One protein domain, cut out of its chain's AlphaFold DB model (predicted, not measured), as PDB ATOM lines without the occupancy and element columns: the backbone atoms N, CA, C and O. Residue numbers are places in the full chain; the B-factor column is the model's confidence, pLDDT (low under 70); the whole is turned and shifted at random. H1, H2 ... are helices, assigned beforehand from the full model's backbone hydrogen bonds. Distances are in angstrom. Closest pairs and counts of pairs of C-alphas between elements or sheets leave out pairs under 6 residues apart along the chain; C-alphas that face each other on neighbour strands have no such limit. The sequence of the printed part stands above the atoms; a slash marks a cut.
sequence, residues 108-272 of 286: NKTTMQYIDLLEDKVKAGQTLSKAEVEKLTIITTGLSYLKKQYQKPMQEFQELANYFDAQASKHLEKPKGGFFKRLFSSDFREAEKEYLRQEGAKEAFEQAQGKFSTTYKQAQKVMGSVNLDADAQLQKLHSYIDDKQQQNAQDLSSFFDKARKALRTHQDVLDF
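This is residues 108 to 272 of the 286 residues of an uncharacterized protein of Prosthecobacter vanneervenii (UniProt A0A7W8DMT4). One very long helix, H5, makes most of the length: its last part, residues 215 to 225, lies in a helical head, and the rest reaches away from it as a long arm. In the head, H1, H7 and that part of H5 lie side by side in a row, H2 crosses H7, and H6 packs along H2; beside the arm H3 runs outward from the head, loosely along H5 and opposite ways to it, and the small H4 sits at the far tip, from which H5 comes back to the head. The printed part has 165 residues with seven named helices, H1 to H7 in chain order, and no named strand: the class is all helix. It is extended, with a radius of gyration of the C-alphas of 25.7 A, and spans 87 by 27 by 21 A.

H5, residues 186 to 225, is 57.7 A long, from C-alpha 186 at (-19.301, -10.613, -4.028) to C-alpha 225 at (-23.572, 42.282, -26.562). H7, residues 253 to 270, is 25.7 A long and ends with C-alpha 270 at (-12.974, 26.304, -23.744). H2, residues 130 to 151, is 31.7 A long. H1, residues 109 to 123, is 20.8 A long and begins with C-alpha 109 at (-3.976, 33.297, -25.585). H3, residues 155 to 168, measures 19.0 A, H6, residues 230 to 241, 16.3 A, and H4, residues 179 to 184, 8.8 A.

H5, with residues 215 to 223 alone, touches residues 262 to 269 of H7, opposite ways at a shallow tilt of 11 degrees; the closest C-alphas are those of Ala 219 and Thr 265, 5.8 A apart. H7 touches H1 at a shallow tilt of 13 degrees, opposite ways, with the C-alphas of Met 112 and Arg 260 closest at 6.4 A. H1 and H5 are apart. H2 touches H7 at a steep tilt of 51 degrees, with residues 140 to 147 alone; the C-alphas of Leu 143 and Ala 259 are closest, at 7.1 A. H2 and H6 touch at a shallow tilt of 5 degrees, opposite ways, closest at the C-alphas of Lys 130 and Ile 241, 5.6 A. H3 is close to H5 but not clearly touching, with the C-alphas of Ala 168 and Lys 202 closest at 6.5 A. H4 and H5 touch only at the corner, about perpendicular at 80 degrees, with the C-alphas of Arg 182 and Phe 188 closest at 6.3 A. Every O i to N i+4 pair is within hydrogen-bond range in H1, H2, H4, H5 and H6; in H3 it is 9 of 10 and in H7 13 of 14.

The C-alphas farthest apart, those of Phe 180 and Lys 244, are 88.3 A from each other. The printed part has no cut. The link from H6 to H7, 11 residues, is long. The mean pLDDT of the printed part is 75.1, and residues 153 to 186, 196 to 209 and 243 to 251 are under 70.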
ATOM      1  N   ASN A 108      -6.944  30.831 -27.427       82.56
ATOM      2  CA  ASN A 108      -6.811  32.194 -27.960       82.56
ATOM      3  C   ASN A 108      -5.819  33.109 -27.239       82.56
ATOM      4  O   ASN A 108      -5.731  34.301 -27.549       82.56
ATOM      5  N   LYS A 109      -5.005  32.556 -26.334       85.69
ATOM      6  CA  LYS A 109      -3.976  33.297 -25.585       85.69
ATOM      7  C   LYS A 109      -3.005  34.035 -26.508       85.69
ATOM      8  O   LYS A 109      -2.727  35.210 -26.282       85.69
ATOM      9  N   THR A 110      -2.535  33.381 -27.569       86.06
ATOM     10  CA  THR A 110      -1.614  33.983 -28.549       86.06
ATOM     11  C   THR A 110      -2.264  35.157 -29.283       86.06
ATOM     12  O   THR A 110      -1.654  36.214 -29.441       86.06
ATOM     13  N   THR A 111      -3.522  35.002 -29.700       87.31
ATOM     14  CA  THR A 111      -4.274  36.063 -30.382       87.31
ATOM     15  C   THR A 111      -4.576  37.228 -29.437       87.31
ATOM     16  O   THR A 111      -4.448  38.380 -29.842       87.31
ATOM     17  N   MET A 112      -4.900  36.954 -28.169       88.38
ATOM     18  CA  MET A 112      -5.072  37.984 -27.140       88.38
ATOM     19  C   MET A 112      -3.786  38.784 -26.905       88.38
ATOM     20  O   MET A 112      -3.828  40.008 -26.968       88.38
ATOM     21  N   GLN A 113      -2.647  38.113 -26.711       90.44
ATOM     22  CA  GLN A 113      -1.346  38.776 -26.537       90.44
ATOM     23  C   GLN A 113      -0.994  39.659 -27.735       90.44
ATOM     24  O   GLN A 113      -0.460  40.754 -27.580       90.44
ATOM     25  N   TYR A 114      -1.306  39.187 -28.942       89.94
ATOM     26  CA  TYR A 114      -1.087  39.957 -30.154       89.94
ATOM     27  C   TYR A 114      -1.987  41.199 -30.227       89.94
ATOM     28  O   TYR A 114      -1.503  42.274 -30.570       89.94
ATOM     29  N   ILE A 115      -3.272  41.082 -29.870       90.81
ATOM     30  CA  ILE A 115      -4.189  42.228 -29.763       90.81
ATOM     31  C   ILE A 115      -3.678  43.249 -28.744       90.81
ATOM     32  O   ILE A 115      -3.647  44.434 -29.060       90.81
ATOM     33  N   ASP A 116      -3.244  42.797 -27.565       91.38
ATOM     34  CA  ASP A 116      -2.718  43.675 -26.515       91.38
ATOM     35  C   ASP A 116      -1.463  44.424 -27.003       91.38
ATOM     36  O   ASP A 116      -1.371  45.642 -26.862       91.38
ATOM     37  N   LEU A 117      -0.546  43.729 -27.689       91.69
ATOM     38  CA  LEU A 117       0.651  44.339 -28.277       91.69
ATOM     39  C   LEU A 117       0.309  45.414 -29.316       91.69
ATOM     40  O   LEU A 117       0.946  46.469 -29.351       91.69
ATOM     41  N   LEU A 118      -0.672  45.158 -30.185       89.81
ATOM     42  CA  LEU A 118      -1.095  46.142 -31.181       89.81
ATOM     43  C   LEU A 118      -1.812  47.330 -30.542       89.81
ATOM     44  O   LEU A 118      -1.595  48.461 -30.969       89.81
ATOM     45  N   GLU A 119      -2.619  47.098 -29.509       88.94
ATOM     46  CA  GLU A 119      -3.247  48.173 -28.747       88.94
ATOM     47  C   GLU A 119      -2.201  49.066 -28.075       88.94
ATOM     48  O   GLU A 119      -2.315  50.288 -28.156       88.94
ATOM     49  N   ASP A 120      -1.161  48.488 -27.475       90.38
ATOM     50  CA  ASP A 120      -0.077  49.245 -26.846       90.38
ATOM     51  C   ASP A 120       0.696  50.091 -27.866       90.38
ATOM     52  O   ASP A 120       0.973  51.266 -27.615       90.38
ATOM     53  N   LYS A 121       0.980  49.539 -29.055       87.31
ATOM     54  CA  LYS A 121       1.593  50.295 -30.160       87.31
ATOM     55  C   LYS A 121       0.726  51.470 -30.597       87.31
ATOM     56  O   LYS A 121       1.217  52.593 -30.710       87.31
ATOM     57  N   VAL A 122      -0.563  51.215 -30.806       84.56
ATOM     58  CA  VAL A 122      -1.541  52.226 -31.215       84.56
ATOM     59  C   VAL A 122      -1.661  53.316 -30.143       84.56
ATOM     60  O   VAL A 122      -1.569  54.500 -30.460       84.56
ATOM     61  N   LYS A 123      -1.758  52.950 -28.859       85.00
ATOM     62  CA  LYS A 123      -1.770  53.898 -27.728       85.00
ATOM     63  C   LYS A 123      -0.484  54.712 -27.612       85.00
ATOM     64  O   LYS A 123      -0.545  55.881 -27.245       85.00
ATOM     65  N   ALA A 124       0.660  54.120 -27.950       85.44
ATOM     66  CA  ALA A 124       1.946  54.809 -28.019       85.44
ATOM     67  C   ALA A 124       2.079  55.737 -29.246       85.44
ATOM     68  O   ALA A 124       3.128  56.351 -29.432       85.44
ATOM     69  N   GLY A 125       1.043  55.845 -30.088       77.75
ATOM     70  CA  GLY A 125       1.040  56.677 -31.291       77.75
ATOM     71  C   GLY A 125       1.829  56.083 -32.460       77.75
ATOM     72  O   GLY A 125       2.110  56.794 -33.422       77.75
ATOM     73  N   GLN A 126       2.200  54.800 -32.392       81.06
ATOM     74  CA  GLN A 126       2.894  54.118 -33.481       81.06
ATOM     75  C   GLN A 126       1.903  53.711 -34.573       81.06
ATOM     76  O   GLN A 126       0.786  53.270 -34.296       81.06
ATOM     77  N   THR A 127       2.332  53.825 -35.829       78.94
ATOM     78  CA  THR A 127       1.573  53.312 -36.967       78.94
ATOM     79  C   THR A 127       1.704  51.794 -37.042       78.94
ATOM     80  O   THR A 127       2.782  51.232 -36.850       78.94
ATOM     81  N   LEU A 128       0.591  51.122 -37.329       82.44
ATOM     82  CA  LEU A 128       0.600  49.689 -37.594       82.44
ATOM     83  C   LEU A 128       1.161  49.432 -38.992       82.44
ATOM     84  O   LEU A 128       0.776  50.085 -39.961       82.44
ATOM     85  N   SER A 129       2.059  48.463 -39.106       85.00
ATOM     86  CA  SER A 129       2.564  48.005 -40.396       85.00
ATOM     87  C   SER A 129       1.470  47.291 -41.196       85.00
ATOM     88  O   SER A 129       0.541  46.705 -40.637       85.00
ATOM     89  N   LYS A 130       1.618  47.251 -42.525       82.25
ATOM     90  CA  LYS A 130       0.690  46.535 -43.416       82.25
ATOM     91  C   LYS A 130       0.463  45.079 -42.995       82.25
ATOM     92  O   LYS A 130      -0.672  44.617 -42.978       82.25
ATOM     93  N   ALA A 131       1.524  44.376 -42.593       84.19
ATOM     94  CA  ALA A 131       1.422  43.000 -42.107       84.19
ATOM     95  C   ALA A 131       0.596  42.895 -40.811       84.19
ATOM     96  O   ALA A 131      -0.169  41.946 -40.639       84.19
ATOM     97  N   GLU A 132       0.710  43.878 -39.912       87.19
ATOM     98  CA  GLU A 132      -0.060  43.903 -38.669       87.19
ATOM     99  C   GLU A 132      -1.549  44.154 -38.924       87.19
ATOM    100  O   GLU A 132      -2.391  43.478 -38.327       87.19
ATOM    101  N   VAL A 133      -1.871  45.058 -39.853       85.44
ATOM    102  CA  VAL A 133      -3.253  45.354 -40.263       85.44
ATOM    103  C   VAL A 133      -3.878  44.187 -41.041       85.44
ATOM    104  O   VAL A 133      -5.044  43.848 -40.823       85.44
ATOM    105  N   GLU A 134      -3.115  43.505 -41.900       84.19
ATOM    106  CA  GLU A 134      -3.562  42.274 -42.570       84.19
ATOM    107  C   GLU A 134      -3.908  41.183 -41.547       84.19
ATOM    108  O   GLU A 134      -4.956  40.539 -41.639       84.19
ATOM    109  N   LYS A 135      -3.083  41.021 -40.509       85.19
ATOM    110  CA  LYS A 135      -3.369  40.075 -39.429       85.19
ATOM    111  C   LYS A 135      -4.592  40.487 -38.595       85.19
ATOM    112  O   LYS A 135      -5.400  39.627 -38.249       85.19
ATOM    113  N   LEU A 136      -4.793  41.779 -38.325       87.12
ATOM    114  CA  LEU A 136      -6.019  42.276 -37.683       87.12
ATOM    115  C   LEU A 136      -7.275  42.022 -38.519       87.12
ATOM    116  O   LEU A 136      -8.323  41.697 -37.962       87.12
ATOM    117  N   THR A 137      -7.171  42.132 -39.842       85.62
ATOM    118  CA  THR A 137      -8.259  41.804 -40.774       85.62
ATOM    119  C   THR A 137      -8.676  40.341 -40.601       85.62
ATOM    120  O   THR A 137      -9.852  40.063 -40.378       85.62
ATOM    121  N   ILE A 138      -7.708  39.419 -40.588       84.94
ATOM    122  CA  ILE A 138      -7.943  37.983 -40.356       84.94
ATOM    123  C   ILE A 138      -8.625  37.745 -39.002       84.94
ATOM    124  O   ILE A 138      -9.636  37.043 -38.933       84.94
ATOM    125  N   ILE A 139      -8.112  38.360 -37.931       86.44
ATOM    126  CA  ILE A 139      -8.684  38.237 -36.583       86.44
ATOM    127  C   ILE A 139     -10.125  38.756 -36.559       86.44
ATOM    128  O   ILE A 139     -11.008  38.106 -36.007       86.44
ATOM    129  N   THR A 140     -10.396  39.892 -37.203       87.44
ATOM    130  CA  THR A 140     -11.744  40.474 -37.306       87.44
ATOM    131  C   THR A 140     -12.714  39.514 -37.996       87.44
ATOM    132  O   THR A 140     -13.839  39.323 -37.526       87.44
ATOM    133  N   THR A 141     -12.280  38.856 -39.075       84.00
ATOM    134  CA  THR A 141     -13.070  37.821 -39.754       84.00
ATOM    135  C   THR A 141     -13.318  36.613 -38.848       84.00
ATOM    136  O   THR A 141     -14.460  36.159 -38.744       84.00
ATOM    137  N   GLY A 142     -12.289  36.126 -38.148       80.19
ATOM    138  CA  GLY A 142     -12.412  35.027 -37.186       80.19
ATOM    139  C   GLY A 142     -13.404  35.340 -36.063       80.19
ATOM    140  O   GLY A 142     -14.294  34.542 -35.781       80.19
ATOM    141  N   LEU A 143     -13.339  36.548 -35.496       85.25
ATOM    142  CA  LEU A 143     -14.279  37.031 -34.479       85.25
ATOM    143  C   LEU A 143     -15.715  37.154 -35.001       85.25
ATOM    144  O   LEU A 143     -16.663  36.854 -34.276       85.25
ATOM    145  N   SER A 144     -15.892  37.569 -36.258       84.56
ATOM    146  CA  SER A 144     -17.206  37.599 -36.910       84.56
ATOM    147  C   SER A 144     -17.799  36.193 -37.029       84.56
ATOM    148  O   SER A 144     -18.963  35.975 -36.684       84.56
ATOM    149  N   TYR A 145     -16.989  35.215 -37.447       81.38
ATOM    150  CA  TYR A 145     -17.411  33.816 -37.502       81.38
ATOM    151  C   TYR A 145     -17.731  33.272 -36.109       81.38
ATOM    152  O   TYR A 145     -18.787  32.675 -35.921       81.38
ATOM    153  N   LEU A 146     -16.873  33.542 -35.124       81.06
ATOM    154  CA  LEU A 146     -17.073  33.154 -33.730       81.06
ATOM    155  C   LEU A 146     -18.414  33.679 -33.203       81.06
ATOM    156  O   LEU A 146     -19.241  32.908 -32.722       81.06
ATOM    157  N   LYS A 147     -18.692  34.975 -33.386       83.50
ATOM    158  CA  LYS A 147     -19.977  35.585 -33.022       83.50
ATOM    159  C   LYS A 147     -21.159  34.880 -33.694       83.50
ATOM    160  O   LYS A 147     -22.156  34.622 -33.024       83.50
ATOM    161  N   LYS A 148     -21.054  34.539 -34.984       82.81
ATOM    162  CA  LYS A 148     -22.086  33.770 -35.706       82.81
ATOM    163  C   LYS A 148     -22.263  32.355 -35.144       82.81
ATOM    164  O   LYS A 148     -23.397  31.896 -35.061       82.81
ATOM    165  N   GLN A 149     -21.197  31.678 -34.711       78.62
ATOM    166  CA  GLN A 149     -21.325  30.369 -34.054       78.62
ATOM    167  C   GLN A 149     -22.108  30.478 -32.746       78.62
ATOM    168  O   GLN A 149     -23.032  29.705 -32.523       78.62
ATOM    169  N   TYR A 150     -21.839  31.501 -31.933       81.69
ATOM    170  CA  TYR A 150     -22.599  31.735 -30.701       81.69
ATOM    171  C   TYR A 150     -24.051  32.178 -30.935       81.69
ATOM    172  O   TYR A 150     -24.872  32.064 -30.027       81.69
ATOM    173  N   GLN A 151     -24.413  32.651 -32.132       77.94
ATOM    174  CA  GLN A 151     -25.816  32.896 -32.492       77.94
ATOM    175  C   GLN A 151     -26.596  31.601 -32.742       77.94
ATOM    176  O   GLN A 151     -27.825  31.618 -32.657       77.94
ATOM    177  N   LYS A 152     -25.918  30.485 -33.037       73.81
ATOM    178  CA  LYS A 152     -26.597  29.206 -33.219       73.81
ATOM    179  C   LYS A 152     -27.187  28.738 -31.884       73.81
ATOM    180  O   LYS A 152     -26.507  28.802 -30.854       73.81
ATOM    181  N   PRO A 153     -28.448  28.274 -31.873       63.75
ATOM    182  CA  PRO A 153     -29.035  27.693 -30.678       63.75
ATOM    183  C   PRO A 153     -28.250  26.445 -30.271       63.75
ATOM    184  O   PRO A 153     -27.629  25.782 -31.094       63.75
ATOM    185  N   MET A 154     -28.328  26.102 -28.988       60.69
ATOM    186  CA  MET A 154     -27.608  24.995 -28.346       60.69
ATOM    187  C   MET A 154     -27.997  23.584 -28.865       60.69
ATOM    188  O   MET A 154     -27.720  22.593 -28.201       60.69
ATOM    189  N   GLN A 155     -28.660  23.475 -30.023       55.81
ATOM    190  CA  GLN A 155     -29.198  22.236 -30.594       55.81
ATOM    191  C   GLN A 155     -28.133  21.159 -30.836       55.81
ATOM    192  O   GLN A 155     -28.418  19.990 -30.610       55.81
ATOM    193  N   GLU A 156     -26.900  21.524 -31.191       53.25
ATOM    194  CA  GLU A 156     -25.805  20.549 -31.349       53.25
ATOM    195  C   GLU A 156     -25.418  19.890 -30.002       53.25
ATOM    196  O   GLU A 156     -25.077  18.712 -29.952       53.25
ATOM    197  N   PHE A 157     -25.592  20.590 -28.872       55.62
ATOM    198  CA  PHE A 157     -25.483  19.994 -27.531       55.62
ATOM    199  C   PHE A 157     -26.771  19.303 -27.077       55.62
ATOM    200  O   PHE A 157     -26.733  18.518 -26.132       55.62
ATOM    201  N   GLN A 158     -27.905  19.568 -27.731       55.66
ATOM    202  CA  GLN A 158     -29.156  18.868 -27.465       55.66
ATOM    203  C   GLN A 158     -29.071  17.415 -27.938       55.66
ATOM    204  O   GLN A 158     -29.636  16.552 -27.290       55.66
ATOM    205  N   GLU A 159     -28.342  17.108 -29.012       55.78
ATOM    206  CA  GLU A 159     -28.110  15.720 -29.435       55.78
ATOM    207  C   GLU A 159     -27.241  14.951 -28.438       55.78
ATOM    208  O   GLU A 159     -27.569  13.817 -28.095       55.78
ATOM    209  N   LEU A 160     -26.196  15.588 -27.900       51.84
ATOM    210  CA  LEU A 160     -25.423  15.040 -26.783       51.84
ATOM    211  C   LEU A 160     -26.300  14.871 -25.541       51.84
ATOM    212  O   LEU A 160     -26.313  13.798 -24.952       51.84
ATOM    213  N   ALA A 161     -27.083  15.889 -25.181       52.44
ATOM    214  CA  ALA A 161     -28.043  15.815 -24.086       52.44
ATOM    215  C   ALA A 161     -29.035  14.667 -24.280       52.44
ATOM    216  O   ALA A 161     -29.238  13.907 -23.352       52.44
ATOM    217  N   ASN A 162     -29.591  14.495 -25.480       64.38
ATOM    218  CA  ASN A 162     -30.534  13.431 -25.817       64.38
ATOM    219  C   ASN A 162     -29.856  12.052 -25.808       64.38
ATOM    220  O   ASN A 162     -30.468  11.077 -25.384       64.38
ATOM    221  N   TYR A 163     -28.599  11.954 -26.252       60.84
ATOM    222  CA  TYR A 163     -27.789  10.740 -26.140       60.84
ATOM    223  C   TYR A 163     -27.554  10.372 -24.672       60.84
ATOM    224  O   TYR A 163     -27.716   9.213 -24.287       60.84
ATOM    225  N   PHE A 164     -27.223  11.357 -23.837       55.31
ATOM    226  CA  PHE A 164     -27.042  11.156 -22.406       55.31
ATOM    227  C   PHE A 164     -28.358  10.849 -21.703       55.31
ATOM    228  O   PHE A 164     -28.375   9.924 -20.903       55.31
ATOM    229  N   ASP A 165     -29.459  11.515 -22.048       57.09
ATOM    230  CA  ASP A 165     -30.797  11.216 -21.537       57.09
ATOM    231  C   ASP A 165     -31.189   9.789 -21.917       57.09
ATOM    232  O   ASP A 165     -31.629   9.029 -21.065       57.09
ATOM    233  N   ALA A 166     -30.933   9.360 -23.158       63.47
ATOM    234  CA  ALA A 166     -31.157   7.987 -23.612       63.47
ATOM    235  C   ALA A 166     -30.284   6.963 -22.863       63.47
ATOM    236  O   ALA A 166     -30.721   5.842 -22.600       63.47
ATOM    237  N   GLN A 167     -29.058   7.332 -22.489       55.72
ATOM    238  CA  GLN A 167     -28.166   6.484 -21.696       55.72
ATOM    239  C   GLN A 167     -28.542   6.476 -20.202       55.72
ATOM    240  O   GLN A 167     -28.407   5.448 -19.547       55.72
ATOM    241  N   ALA A 168     -29.047   7.592 -19.678       50.88
ATOM    242  CA  ALA A 168     -29.455   7.821 -18.295       50.88
ATOM    243  C   ALA A 168     -30.877   7.321 -17.984       50.88
ATOM    244  O   ALA A 168     -31.207   7.090 -16.816       50.88
ATOM    245  N   SER A 169     -31.711   7.173 -19.015       56.06
ATOM    246  CA  SER A 169     -33.045   6.564 -18.979       56.06
ATOM    247  C   SER A 169     -33.019   5.058 -19.251       56.06
ATOM    248  O   SER A 169     -34.043   4.392 -19.081       56.06
ATOM    249  N   LYS A 170     -31.848   4.470 -19.562       59.31
ATOM    250  CA  LYS A 170     -31.644   3.031 -19.345       59.31
ATOM    251  C   LYS A 170     -31.839   2.772 -17.857       59.31
ATOM    252  O   LYS A 170     -31.073   3.261 -17.035       59.31
ATOM    253  N   HIS A 171     -32.896   2.041 -17.516       53.06
ATOM    254  CA  HIS A 171     -33.211   1.701 -16.136       53.06
ATOM    255  C   HIS A 171     -32.016   1.010 -15.465       53.06
ATOM    256  O   HIS A 171     -31.749  -0.168 -15.693       53.06
ATOM    257  N   LEU A 172     -31.311   1.755 -14.614       57.19
ATOM    258  CA  LEU A 172     -30.387   1.204 -13.637       57.19
ATOM    259  C   LEU A 172     -31.242   0.605 -12.522       57.19
ATOM    260  O   LEU A 172     -31.689   1.301 -11.613       57.19
ATOM    261  N   GLU A 173     -31.559  -0.683 -12.622       58.44
ATOM    262  CA  GLU A 173     -32.225  -1.366 -11.522       58.44
ATOM    263  C   GLU A 173     -31.253  -1.479 -10.349       58.44
ATOM    264  O   GLU A 173     -30.247  -2.184 -10.419       58.44
ATOM    265  N   LYS A 174     -31.573  -0.800  -9.241       68.25
ATOM    266  CA  LYS A 174     -30.857  -1.002  -7.984       68.25
ATOM    267  C   LYS A 174     -30.887  -2.497  -7.646       68.25
ATOM    268  O   LYS A 174     -31.991  -3.040  -7.504       68.25
ATOM    269  N   PRO A 175     -29.733  -3.169  -7.480       63.03
ATOM    270  CA  PRO A 175     -29.714  -4.596  -7.202       63.03
ATOM    271  C   PRO A 175     -30.514  -4.880  -5.923       63.03
ATOM    272  O   PRO A 175     -30.219  -4.378  -4.835       63.03
ATOM    273  N   LYS A 176     -31.595  -5.661  -6.050       64.88
ATOM    274  CA  LYS A 176     -32.474  -6.020  -4.929       64.88
ATOM    275  C   LYS A 176     -31.941  -7.279  -4.252       64.88
ATOM    276  O   LYS A 176     -31.955  -8.367  -4.818       64.88
ATOM    277  N   GLY A 177     -31.492  -7.140  -3.008       61.44
ATOM    278  CA  GLY A 177     -31.013  -8.251  -2.187       61.44
ATOM    279  C   GLY A 177     -31.374  -8.046  -0.722       61.44
ATOM    280  O   GLY A 177     -31.289  -6.925  -0.215       61.44
ATOM    281  N   GLY A 178     -31.801  -9.118  -0.048       67.31
ATOM    282  CA  GLY A 178     -31.971  -9.139   1.408       67.31
ATOM    283  C   GLY A 178     -30.629  -9.056   2.146       67.31
ATOM    284  O   GLY A 178     -29.569  -9.167   1.532       67.31
ATOM    285  N   PHE A 179     -30.673  -8.892   3.470       63.91
ATOM    286  CA  PHE A 179     -29.505  -8.638   4.332       63.91
ATOM    287  C   PHE A 179     -28.314  -9.593   4.091       63.91
ATOM    288  O   PHE A 179     -27.182  -9.139   3.955       63.91
ATOM    289  N   PHE A 180     -28.561 -10.897   3.923       61.16
ATOM    290  CA  PHE A 180     -27.501 -11.885   3.676       61.16
ATOM    291  C   PHE A 180     -26.819 -11.743   2.307       61.16
ATOM    292  O   PHE A 180     -25.603 -11.881   2.218       61.16
ATOM    293  N   LYS A 181     -27.557 -11.403   1.240       64.81
ATOM    294  CA  LYS A 181     -26.949 -11.163  -0.082       64.81
ATOM    295  C   LYS A 181     -26.081  -9.901  -0.083       64.81
ATOM    296  O   LYS A 181     -25.043  -9.900  -0.727       64.81
ATOM    297  N   ARG A 182     -26.455  -8.877   0.695       62.09
ATOM    298  CA  ARG A 182     -25.669  -7.634   0.842       62.09
ATOM    299  C   ARG A 182     -24.332  -7.846   1.552       62.09
ATOM    300  O   ARG A 182     -23.352  -7.198   1.206       62.09
ATOM    301  N   LEU A 183     -24.290  -8.741   2.542       57.28
ATOM    302  CA  LEU A 183     -23.086  -8.986   3.343       57.28
ATOM    303  C   LEU A 183     -22.167 -10.071   2.767       57.28
ATOM    304  O   LEU A 183     -20.952  -9.958   2.914       57.28
ATOM    305  N   PHE A 184     -22.719 -11.094   2.103       62.44
ATOM    306  CA  PHE A 184     -21.973 -12.317   1.767       62.44
ATOM    307  C   PHE A 184     -21.817 -12.620   0.266       62.44
ATOM    308  O   PHE A 184     -21.076 -13.536  -0.071       62.44
ATOM    309  N   SER A 185     -22.466 -11.888  -0.650       67.62
ATOM    310  CA  SER A 185     -22.283 -12.091  -2.100       67.62
ATOM    311  C   SER A 185     -21.329 -11.043  -2.680       67.62
ATOM    312  O   SER A 185     -21.608  -9.845  -2.603       67.62
ATOM    313  N   SER A 186     -20.213 -11.488  -3.270       68.31
ATOM    314  CA  SER A 186     -19.301 -10.613  -4.028       68.31
ATOM    315  C   SER A 186     -20.014  -9.982  -5.216       68.31
ATOM    316  O   SER A 186     -19.923  -8.774  -5.399       68.31
ATOM    317  N   ASP A 187     -20.806 -10.774  -5.937       70.75
ATOM    318  CA  ASP A 187     -21.518 -10.345  -7.142       70.75
ATOM    319  C   ASP A 187     -22.529  -9.236  -6.828       70.75
ATOM    320  O   ASP A 187     -22.671  -8.278  -7.583       70.75
ATOM    321  N   PHE A 188     -23.197  -9.312  -5.669       73.75
ATOM    322  CA  PHE A 188     -24.088  -8.248  -5.209       73.75
ATOM    323  C   PHE A 188     -23.320  -6.962  -4.868       73.75
ATOM    324  O   PHE A 188     -23.764  -5.874  -5.227       73.75
ATOM    325  N   ARG A 189     -22.168  -7.071  -4.193       71.31
ATOM    326  CA  ARG A 189     -21.339  -5.910  -3.823       71.31
ATOM    327  C   ARG A 189     -20.692  -5.254  -5.043       71.31
ATOM    328  O   ARG A 189     -20.581  -4.032  -5.073       71.31
ATOM    329  N   GLU A 190     -20.289  -6.032  -6.044       75.56
ATOM    330  CA  GLU A 190     -19.787  -5.513  -7.319       75.56
ATOM    331  C   GLU A 190     -20.899  -4.843  -8.127       75.56
ATOM    332  O   GLU A 190     -20.708  -3.720  -8.588       75.56
ATOM    333  N   ALA A 191     -22.085  -5.455  -8.207       71.19
ATOM    334  CA  ALA A 191     -23.247  -4.849  -8.853       71.19
ATOM    335  C   ALA A 191     -23.703  -3.553  -8.157       71.19
ATOM    336  O   ALA A 191     -24.051  -2.585  -8.827       71.19
ATOM    337  N   GLU A 192     -23.677  -3.495  -6.820       72.06
ATOM    338  CA  GLU A 192     -24.004  -2.285  -6.052       72.06
ATOM    339  C   GLU A 192     -22.941  -1.188  -6.230       72.06
ATOM    340  O   GLU A 192     -23.283  -0.018  -6.398       72.06
ATOM    341  N   LYS A 193     -21.652  -1.553  -6.263       74.19
ATOM    342  CA  LYS A 193     -20.552  -0.613  -6.527       74.19
ATOM    343  C   LYS A 193     -20.615  -0.050  -7.947       74.19
ATOM    344  O   LYS A 193     -20.393   1.143  -8.136       74.19
ATOM    345  N   GLU A 194     -20.924  -0.890  -8.928       70.62
ATOM    346  CA  GLU A 194     -21.061  -0.482 -10.324       70.62
ATOM    347  C   GLU A 194     -22.321   0.370 -10.538       70.62
ATOM    348  O   GLU A 194     -22.250   1.388 -11.222       70.62
ATOM    349  N   TYR A 195     -23.432   0.048  -9.864       70.69
ATOM    350  CA  TYR A 195     -24.628   0.897  -9.812       70.69
ATOM    351  C   TYR A 195     -24.308   2.290  -9.250       70.69
ATOM    352  O   TYR A 195     -24.590   3.286  -9.906       70.69
ATOM    353  N   LEU A 196     -23.646   2.374  -8.088       69.69
ATOM    354  CA  LEU A 196     -23.255   3.654  -7.479       69.69
ATOM    355  C   LEU A 196     -22.271   4.444  -8.357       69.69
ATOM    356  O   LEU A 196     -22.319   5.672  -8.390       69.69
ATOM    357  N   ARG A 197     -21.385   3.757  -9.089       67.44
ATOM    358  CA  ARG A 197     -20.470   4.387 -10.052       67.44
ATOM    359  C   ARG A 197     -21.232   4.981 -11.237       67.44
ATOM    360  O   ARG A 197     -20.909   6.085 -11.665       67.44
ATOM    361  N   GLN A 198     -22.222   4.262 -11.760       64.25
ATOM    362  CA  GLN A 198     -23.047   4.711 -12.883       64.25
ATOM    363  C   GLN A 198     -24.024   5.825 -12.472       64.25
ATOM    364  O   GLN A 198     -24.187   6.787 -13.218       64.25
ATOM    365  N   GLU A 199     -24.603   5.750 -11.272       67.75
ATOM    366  CA  GLU A 199     -25.463   6.787 -10.681       67.75
ATOM    367  C   GLU A 199     -24.670   8.070 -10.385       67.75
ATOM    368  O   GLU A 199     -25.054   9.144 -10.839       67.75
ATOM    369  N   GLY A 200     -23.500   7.963  -9.743       64.38
ATOM    370  CA  GLY A 200     -22.623   9.113  -9.501       64.38
ATOM    371  C   GLY A 200     -22.070   9.735 -10.788       64.38
ATOM    372  O   GLY A 200     -21.935  10.954 -10.876       64.38
ATOM    373  N   ALA A 201     -21.794   8.923 -11.815       64.06
ATOM    374  CA  ALA A 201     -21.438   9.433 -13.136       64.06
ATOM    375  C   ALA A 201     -22.607  10.208 -13.761       64.06
ATOM    376  O   ALA A 201     -22.404  11.327 -14.223       64.06
ATOM    377  N   LYS A 202     -23.827   9.656 -13.730       64.44
ATOM    378  CA  LYS A 202     -25.036  10.320 -14.234       64.44
ATOM    379  C   LYS A 202     -25.268  11.671 -13.551       64.44
ATOM    380  O   LYS A 202     -25.417  12.670 -14.247       64.44
ATOM    381  N   GLU A 203     -25.226  11.724 -12.221       65.06
ATOM    382  CA  GLU A 203     -25.385  12.979 -11.474       65.06
ATOM    383  C   GLU A 203     -24.289  14.003 -11.814       65.06
ATOM    384  O   GLU A 203     -24.578  15.187 -11.991       65.06
ATOM    385  N   ALA A 204     -23.032  13.563 -11.945       64.88
ATOM    386  CA  ALA A 204     -21.931  14.438 -12.343       64.88
ATOM    387  C   ALA A 204     -22.123  14.992 -13.765       64.88
ATOM    388  O   ALA A 204     -21.854  16.171 -14.001       64.88
ATOM    389  N   PHE A 205     -22.628  14.179 -14.696       64.56
ATOM    390  CA  PHE A 205     -22.934  14.608 -16.061       64.56
ATOM    391  C   PHE A 205     -24.116  15.578 -16.124       64.56
ATOM    392  O   PHE A 205     -24.000  16.601 -16.791       64.56
ATOM    393  N   GLU A 206     -25.214  15.321 -15.408       67.69
ATOM    394  CA  GLU A 206     -26.362  16.242 -15.336       67.69
ATOM    395  C   GLU A 206     -25.946  17.604 -14.757       67.69
ATOM    396  O   GLU A 206     -26.294  18.662 -15.292       67.69
ATOM    397  N   GLN A 207     -25.122  17.600 -13.702       68.44
ATOM    398  CA  GLN A 207     -24.564  18.825 -13.127       68.44
ATOM    399  C   GLN A 207     -23.615  19.539 -14.098       68.44
ATOM    400  O   GLN A 207     -23.690  20.764 -14.234       68.44
ATOM    401  N   ALA A 208     -22.746  18.798 -14.790       65.19
ATOM    402  CA  ALA A 208     -21.846  19.347 -15.801       65.19
ATOM    403  C   ALA A 208     -22.624  19.966 -16.969       65.19
ATOM    404  O   ALA A 208     -22.319  21.084 -17.375       65.19
ATOM    405  N   GLN A 209     -23.671  19.294 -17.453       68.19
ATOM    406  CA  GLN A 209     -24.552  19.784 -18.510       68.19
ATOM    407  C   GLN A 209     -25.281  21.060 -18.083       68.19
ATOM    408  O   GLN A 209     -25.324  22.024 -18.847       68.19
ATOM    409  N   GLY A 210     -25.825  21.099 -16.862       70.38
ATOM    410  CA  GLY A 210     -26.477  22.290 -16.315       70.38
ATOM    411  C   GLY A 210     -25.519  23.480 -16.231       70.38
ATOM    412  O   GLY A 210     -25.820  24.553 -16.758       70.38
ATOM    413  N   LYS A 211     -24.331  23.274 -15.644       76.19
ATOM    414  CA  LYS A 211     -23.283  24.302 -15.539       76.19
ATOM    415  C   LYS A 211     -22.807  24.769 -16.917       76.19
ATOM    416  O   LYS A 211     -22.768  25.973 -17.158       76.19
ATOM    417  N   PHE A 212     -22.531  23.846 -17.839       72.38
ATOM    418  CA  PHE A 212     -22.129  24.168 -19.209       72.38
ATOM    419  C   PHE A 212     -23.217  24.958 -19.940       72.38
ATOM    420  O   PHE A 212     -22.926  25.979 -20.559       72.38
ATOM    421  N   SER A 213     -24.485  24.549 -19.823       75.44
ATOM    422  CA  SER A 213     -25.621  25.247 -20.433       75.44
ATOM    423  C   SER A 213     -25.718  26.694 -19.944       75.44
ATOM    424  O   SER A 213     -25.933  27.612 -20.740       75.44
ATOM    425  N   THR A 214     -25.517  26.921 -18.645       81.94
ATOM    426  CA  THR A 214     -25.480  28.265 -18.062       81.94
ATOM    427  C   THR A 214     -24.292  29.074 -18.579       81.94
ATOM    428  O   THR A 214     -24.499  30.199 -19.042       81.94
ATOM    429  N   THR A 215     -23.080  28.512 -18.558       80.94
ATOM    430  CA  THR A 215     -21.862  29.171 -19.059       80.94
ATOM    431  C   THR A 215     -21.998  29.528 -20.536       80.94
ATOM    432  O   THR A 215     -21.752  30.669 -20.921       80.94
ATOM    433  N   TYR A 216     -22.488  28.605 -21.362       81.25
ATOM    434  CA  TYR A 216     -22.684  28.833 -22.786       81.25
ATOM    435  C   TYR A 216     -23.778  29.875 -23.053       81.25
ATOM    436  O   TYR A 216     -23.550  30.791 -23.834       81.25
ATOM    437  N   LYS A 217     -24.935  29.837 -22.371       84.12
ATOM    438  CA  LYS A 217     -25.969  30.891 -22.499       84.12
ATOM    439  C   LYS A 217     -25.439  32.266 -22.098       84.12
ATOM    440  O   LYS A 217     -25.747  33.268 -22.747       84.12
ATOM    441  N   GLN A 218     -24.639  32.320 -21.037       86.50
ATOM    442  CA  GLN A 218     -23.978  33.550 -20.626       86.50
ATOM    443  C   GLN A 218     -22.996  34.018 -21.707       86.50
ATOM    444  O   GLN A 218     -23.030  35.191 -22.081       86.50
ATOM    445  N   ALA A 219     -22.203  33.110 -22.277       84.12
ATOM    446  CA  ALA A 219     -21.316  33.408 -23.392       84.12
ATOM    447  C   ALA A 219     -22.084  33.919 -24.622       84.12
ATOM    448  O   ALA A 219     -21.707  34.944 -25.181       84.12
ATOM    449  N   GLN A 220     -23.219  33.309 -24.985       85.12
ATOM    450  CA  GLN A 220     -24.092  33.785 -26.066       85.12
ATOM    451  C   GLN A 220     -24.593  35.210 -25.811       85.12
ATOM    452  O   GLN A 220     -24.552  36.053 -26.707       85.12
ATOM    453  N   LYS A 221     -25.024  35.514 -24.581       87.94
ATOM    454  CA  LYS A 221     -25.460  36.863 -24.196       87.94
ATOM    455  C   LYS A 221     -24.317  37.873 -24.300       87.94
ATOM    456  O   LYS A 221     -24.501  38.965 -24.839       87.94
ATOM    457  N   VAL A 222     -23.136  37.517 -23.795       87.12
ATOM    458  CA  VAL A 222     -21.958  38.387 -23.840       87.12
ATOM    459  C   VAL A 222     -21.517  38.609 -25.288       87.12
ATOM    460  O   VAL A 222     -21.372  39.766 -25.680       87.12
ATOM    461  N   MET A 223     -21.418  37.560 -26.106       83.75
ATOM    462  CA  MET A 223     -21.104  37.636 -27.539       83.75
ATOM    463  C   MET A 223     -22.144  38.432 -28.332       83.75
ATOM    464  O   MET A 223     -21.784  39.237 -29.189       83.75
ATOM    465  N   GLY A 224     -23.431  38.292 -28.004       82.94
ATOM    466  CA  GLY A 224     -24.501  39.118 -28.564       82.94
ATOM    467  C   GLY A 224     -24.352  40.600 -28.208       82.94
ATOM    468  O   GLY A 224     -24.605  41.463 -29.044       82.94
ATOM    469  N   SER A 225     -23.867  40.907 -26.997       84.56
ATOM    470  CA  SER A 225     -23.572  42.282 -26.562       84.56
ATOM    471  C   SER A 225     -22.304  42.870 -27.187       84.56
ATOM    472  O   SER A 225     -22.110  44.088 -27.159       84.56
ATOM    473  N   VAL A 226     -21.418  42.031 -27.740       83.38
ATOM    474  CA  VAL A 226     -20.253  42.497 -28.494       83.38
ATOM    475  C   VAL A 226     -20.757  43.050 -29.829       83.38
ATOM    476  O   VAL A 226     -20.917  42.348 -30.834       83.38
ATOM    477  N   ASN A 227     -21.025  44.358 -29.837       77.38
ATOM    478  CA  ASN A 227     -21.388  45.107 -31.036       77.38
ATOM    479  C   ASN A 227     -20.150  45.358 -31.919       77.38
ATOM    480  O   ASN A 227     -19.697  46.493 -32.091       77.38
ATOM    481  N   LEU A 228     -19.536  44.272 -32.384       78.81
ATOM    482  CA  LEU A 228     -18.520  44.282 -33.424       78.81
ATOM    483  C   LEU A 228     -19.247  44.269 -34.773       78.81
ATOM    484  O   LEU A 228     -19.814  43.244 -35.160       78.81
ATOM    485  N   ASP A 229     -19.270  45.423 -35.432       81.88
ATOM    486  CA  ASP A 229     -19.635  45.543 -36.840       81.88
ATOM    487  C   ASP A 229     -18.409  45.144 -37.664       81.88
ATOM    488  O   ASP A 229     -17.509  45.950 -37.898       81.88
ATOM    489  N   ALA A 230     -18.318  43.855 -37.987       81.06
ATOM    490  CA  ALA A 230     -17.153  43.307 -38.665       81.06
ATOM    491  C   ALA A 230     -16.951  43.948 -40.042       81.06
ATOM    492  O   ALA A 230     -15.813  44.213 -40.404       81.06
ATOM    493  N   ASP A 231     -18.023  44.256 -40.773       81.88
ATOM    494  CA  ASP A 231     -17.922  44.799 -42.128       81.88
ATOM    495  C   ASP A 231     -17.392  46.236 -42.100       81.88
ATOM    496  O   ASP A 231     -16.450  46.564 -42.825       81.88
ATOM    497  N   ALA A 232     -17.903  47.072 -41.187       84.75
ATOM    498  CA  ALA A 232     -17.373  48.420 -40.993       84.75
ATOM    499  C   ALA A 232     -15.913  48.406 -40.504       84.75
ATOM    500  O   ALA A 232     -15.094  49.201 -40.966       84.75
ATOM    501  N   GLN A 233     -15.556  47.495 -39.591       84.75
ATOM    502  CA  GLN A 233     -14.176  47.374 -39.101       84.75
ATOM    503  C   GLN A 233     -13.224  46.871 -40.191       84.75
ATOM    504  O   GLN A 233     -12.127  47.404 -40.336       84.75
ATOM    505  N   LEU A 234     -13.653  45.912 -41.015       84.62
ATOM    506  CA  LEU A 234     -12.881  45.451 -42.166       84.62
ATOM    507  C   LEU A 234     -12.655  46.597 -43.156       84.62
ATOM    508  O   LEU A 234     -11.521  46.790 -43.582       84.62
ATOM    509  N   GLN A 235     -13.673  47.402 -43.470       83.94
ATOM    510  CA  GLN A 235     -13.510  48.570 -44.347       83.94
ATOM    511  C   GLN A 235     -12.496  49.584 -43.796       83.94
ATOM    512  O   GLN A 235     -11.666  50.096 -44.553       83.94
ATOM    513  N   LYS A 236     -12.508  49.835 -42.479       82.56
ATOM    514  CA  LYS A 236     -11.511  50.694 -41.820       82.56
ATOM    515  C   LYS A 236     -10.099  50.121 -41.936       82.56
ATOM    516  O   LYS A 236      -9.182  50.838 -42.326       82.56
ATOM    517  N   LEU A 237      -9.925  48.827 -41.662       83.31
ATOM    518  CA  LEU A 237      -8.624  48.154 -41.764       83.31
ATOM    519  C   LEU A 237      -8.099  48.128 -43.212       83.31
ATOM    520  O   LEU A 237      -6.917  48.368 -43.438       83.31
ATOM    521  N   HIS A 238      -8.965  47.925 -44.209       81.12
ATOM    522  CA  HIS A 238      -8.572  48.001 -45.623       81.12
ATOM    523  C   HIS A 238      -8.163  49.424 -46.023       81.12
ATOM    524  O   HIS A 238      -7.175  49.602 -46.729       81.12
ATOM    525  N   SER A 239      -8.864  50.444 -45.521       79.50
ATOM    526  CA  SER A 239      -8.498  51.850 -45.755       79.50
ATOM    527  C   SER A 239      -7.123  52.202 -45.170       79.50
ATOM    528  O   SER A 239      -6.403  53.012 -45.752       79.50
ATOM    529  N   TYR A 240      -6.750  51.553 -44.061       75.19
ATOM    530  CA  TYR A 240      -5.414  51.616 -43.464       75.19
ATOM    531  C   TYR A 240      -4.339  50.946 -44.337       75.19
ATOM    532  O   TYR A 240      -3.236  51.468 -44.440       75.19
ATOM    533  N   ILE A 241      -4.645  49.804 -44.967       75.88
ATOM    534  CA  ILE A 241      -3.716  49.085 -45.864       75.88
ATOM    535  C   ILE A 241      -3.463  49.862 -47.162       75.88
ATOM    536  O   ILE A 241      -2.364  49.800 -47.711       75.88
ATOM    537  N   ASP A 242      -4.482  50.561 -47.657       74.75
ATOM    538  CA  ASP A 242      -4.438  51.314 -48.912       74.75
ATOM    539  C   ASP A 242      -3.763  52.695 -48.779       74.75
ATOM    540  O   ASP A 242      -3.805  53.479 -49.728       74.75
ATOM    541  N   ASP A 243      -3.202  53.034 -47.609       66.88
ATOM    542  CA  ASP A 243      -2.607  54.342 -47.270       66.88
ATOM    543  C   ASP A 243      -3.547  55.551 -47.493       66.88
ATOM    544  O   ASP A 243      -3.130  56.710 -47.464       66.88
ATOM    545  N   LYS A 244      -4.851  55.307 -47.682       57.84
ATOM    546  CA  LYS A 244      -5.861  56.339 -47.976       57.84
ATOM    547  C   LYS A 244      -6.194  57.201 -46.760       57.84
ATOM    548  O   LYS A 244      -6.741  58.292 -46.914       57.84
ATOM    549  N   GLN A 245      -5.887  56.718 -45.558       56.38
ATOM    550  CA  GLN A 245      -6.141  57.407 -44.300       56.38
ATOM    551  C   GLN A 245      -5.024  57.105 -43.289       56.38
ATOM    552  O   GLN A 245      -5.028  56.059 -42.653       56.38
ATOM    553  N   GLN A 246      -4.121  58.062 -43.051       54.88
ATOM    554  CA  GLN A 246      -3.275  58.091 -41.842       54.88
ATOM    555  C   GLN A 246      -4.109  58.481 -40.599       54.88
ATOM    556  O   GLN A 246      -3.754  59.391 -39.852       54.88
ATOM    557  N   GLN A 247      -5.293  57.890 -40.409       52.09
ATOM    558  CA  GLN A 247      -6.239  58.358 -39.397       52.09
ATOM    559  C   GLN A 247      -5.996  57.720 -38.031       52.09
ATOM    560  O   GLN A 247      -6.329  56.566 -37.822       52.09
ATOM    561  N   ASN A 248      -5.468  58.528 -37.107       52.12
ATOM    562  CA  ASN A 248      -5.544  58.453 -35.644       52.12
ATOM    563  C   ASN A 248      -5.822  57.079 -35.003       52.12
ATOM    564  O   ASN A 248      -6.934  56.555 -35.019       52.12
ATOM    565  N   ALA A 249      -4.827  56.626 -34.244       51.03
ATOM    566  CA  ALA A 249      -4.869  55.545 -33.264       51.03
ATOM    567  C   ALA A 249      -6.140  55.456 -32.383       51.03
ATOM    568  O   ALA A 249      -6.495  54.380 -31.907       51.03
ATOM    569  N   GLN A 250      -6.852  56.570 -32.175       52.34
ATOM    570  CA  GLN A 250      -8.095  56.624 -31.397       52.34
ATOM    571  C   GLN A 250      -9.240  55.763 -31.957       52.34
ATOM    572  O   GLN A 250     -10.126  55.394 -31.186       52.34
ATOM    573  N   ASP A 251      -9.241  55.412 -33.248       65.69
ATOM    574  CA  ASP A 251     -10.390  54.731 -33.868       65.69
ATOM    575  C   ASP A 251     -10.404  53.197 -33.646       65.69
ATOM    576  O   ASP A 251     -11.451  52.553 -33.750       65.69
ATOM    577  N   LEU A 252      -9.265  52.598 -33.257       76.19
ATOM    578  CA  LEU A 252      -9.127  51.144 -33.060       76.19
ATOM    579  C   LEU A 252      -9.293  50.679 -31.603       76.19
ATOM    580  O   LEU A 252      -9.525  49.496 -31.368       76.19
ATOM    581  N   SER A 253      -9.257  51.576 -30.614       80.88
ATOM    582  CA  SER A 253      -9.382  51.199 -29.193       80.88
ATOM    583  C   SER A 253     -10.671  50.424 -28.903       80.88
ATOM    584  O   SER A 253     -10.657  49.374 -28.265       80.88
ATOM    585  N   SER A 254     -11.795  50.886 -29.464       83.38
ATOM    586  CA  SER A 254     -13.084  50.203 -29.301       83.38
ATOM    587  C   SER A 254     -13.115  48.817 -29.954       83.38
ATOM    588  O   SER A 254     -13.859  47.941 -29.508       83.38
ATOM    589  N   PHE A 255     -12.323  48.613 -31.011       87.31
ATOM    590  CA  PHE A 255     -12.160  47.314 -31.645       87.31
ATOM    591  C   PHE A 255     -11.387  46.370 -30.720       87.31
ATOM    592  O   PHE A 255     -11.877  45.269 -30.463       87.31
ATOM    593  N   PHE A 256     -10.251  46.802 -30.165       90.25
ATOM    594  CA  PHE A 256      -9.432  45.969 -29.278       90.25
ATOM    595  C   PHE A 256     -10.201  45.519 -28.031       90.25
ATOM    596  O   PHE A 256     -10.199  44.331 -27.705       90.25
ATOM    597  N   ASP A 257     -10.968  46.414 -27.403       90.06
ATOM    598  CA  ASP A 257     -11.811  46.066 -26.253       90.06
ATOM    599  C   ASP A 257     -12.874  45.014 -26.594       90.06
ATOM    600  O   ASP A 257     -13.089  44.053 -25.849       90.06
ATOM    601  N   LYS A 258     -13.536  45.168 -27.747       90.12
ATOM    602  CA  LYS A 258     -14.549  44.217 -28.229       90.12
ATOM    603  C   LYS A 258     -13.931  42.872 -28.593       90.12
ATOM    604  O   LYS A 258     -14.493  41.839 -28.228       90.12
ATOM    605  N   ALA A 259     -12.785  42.885 -29.270       88.69
ATOM    606  CA  ALA A 259     -12.036  41.694 -29.639       88.69
ATOM    607  C   ALA A 259     -11.605  40.917 -28.392       88.69
ATOM    608  O   ALA A 259     -11.917  39.736 -28.263       88.69
ATOM    609  N   ARG A 260     -11.007  41.599 -27.410       91.81
ATOM    610  CA  ARG A 260     -10.617  41.014 -26.125       91.81
ATOM    611  C   ARG A 260     -11.808  40.431 -25.373       91.81
ATOM    612  O   ARG A 260     -11.719  39.322 -24.851       91.81
ATOM    613  N   LYS A 261     -12.930  41.155 -25.316       90.25
ATOM    614  CA  LYS A 261     -14.153  40.676 -24.658       90.25
ATOM    615  C   LYS A 261     -14.685  39.401 -25.318       90.25
ATOM    616  O   LYS A 261     -15.041  38.467 -24.602       90.25
ATOM    617  N   ALA A 262     -14.710  39.349 -26.650       86.62
ATOM    618  CA  ALA A 262     -15.120  38.160 -27.389       86.62
ATOM    619  C   ALA A 262     -14.170  36.978 -27.132       86.62
ATOM    620  O   ALA A 262     -14.625  35.911 -26.731       86.62
ATOM    621  N   LEU A 263     -12.856  37.178 -27.268       88.56
ATOM    622  CA  LEU A 263     -11.875  36.111 -27.052       88.56
ATOM    623  C   LEU A 263     -11.915  35.567 -25.621       88.56
ATOM    624  O   LEU A 263     -12.011  34.358 -25.445       88.56
ATOM    625  N   ARG A 264     -11.956  36.430 -24.598       89.50
ATOM    626  CA  ARG A 264     -12.091  35.983 -23.199       89.50
ATOM    627  C   ARG A 264     -13.346  35.148 -22.981       89.50
ATOM    628  O   ARG A 264     -13.264  34.063 -22.431       89.50
ATOM    629  N   THR A 265     -14.480  35.611 -23.502       86.38
ATOM    630  CA  THR A 265     -15.750  34.879 -23.393       86.38
ATOM    631  C   THR A 265     -15.669  33.492 -24.032       86.38
ATOM    632  O   THR A 265     -16.264  32.545 -23.528       86.38
ATOM    633  N   HIS A 266     -14.955  33.361 -25.150       84.88
ATOM    634  CA  HIS A 266     -14.748  32.065 -25.782       84.88
ATOM    635  C   HIS A 266     -13.769  31.189 -24.997       84.88
ATOM    636  O   HIS A 266     -14.036  30.006 -24.813       84.88
ATOM    637  N   GLN A 267     -12.692  31.778 -24.473       85.06
ATOM    638  CA  GLN A 267     -11.724  31.077 -23.635       85.06
ATOM    639  C   GLN A 267     -12.389  30.517 -22.370       85.06
ATOM    640  O   GLN A 267     -12.151  29.367 -22.039       85.06
ATOM    641  N   ASP A 268     -13.296  31.267 -21.738       82.88
ATOM    642  CA  ASP A 268     -14.068  30.806 -20.574       82.88
ATOM    643  C   ASP A 268     -14.943  29.574 -20.887       82.88
ATOM    644  O   ASP A 268     -15.249  28.779 -20.001       82.88
ATOM    645  N   VAL A 269     -15.373  29.414 -22.145       78.56
ATOM    646  CA  VAL A 269     -16.119  28.229 -22.604       78.56
ATOM    647  C   VAL A 269     -15.176  27.062 -22.907       78.56
ATOM    648  O   VAL A 269     -15.540  25.925 -22.626       78.56
ATOM    649  N   LEU A 270     -13.991  27.327 -23.469       77.25
ATOM    650  CA  LEU A 270     -12.974  26.304 -23.744       77.25
ATOM    651  C   LEU A 270     -12.361  25.738 -22.458       77.25
ATOM    652  O   LEU A 270     -12.228  24.527 -22.326       77.25
ATOM    653  N   ASP A 271     -12.047  26.608 -21.499       78.12
ATOM    654  CA  ASP A 271     -11.484  26.254 -20.191       78.12
ATOM    655  C   ASP A 271     -12.561  25.734 -19.218       78.12
ATOM    656  O   ASP A 271     -12.307  25.583 -18.021       78.12
ATOM    657  N   PHE A 272     -13.788  25.481 -19.697       73.50
ATOM    658  CA  PHE A 272     -14.838  24.915 -18.865       73.50
ATOM    659  C   PHE A 272     -14.487  23.476 -18.481       73.50
ATOM    660  O   PHE A 272     -14.718  22.522 -19.222       73.50
TER     661      PHE A 272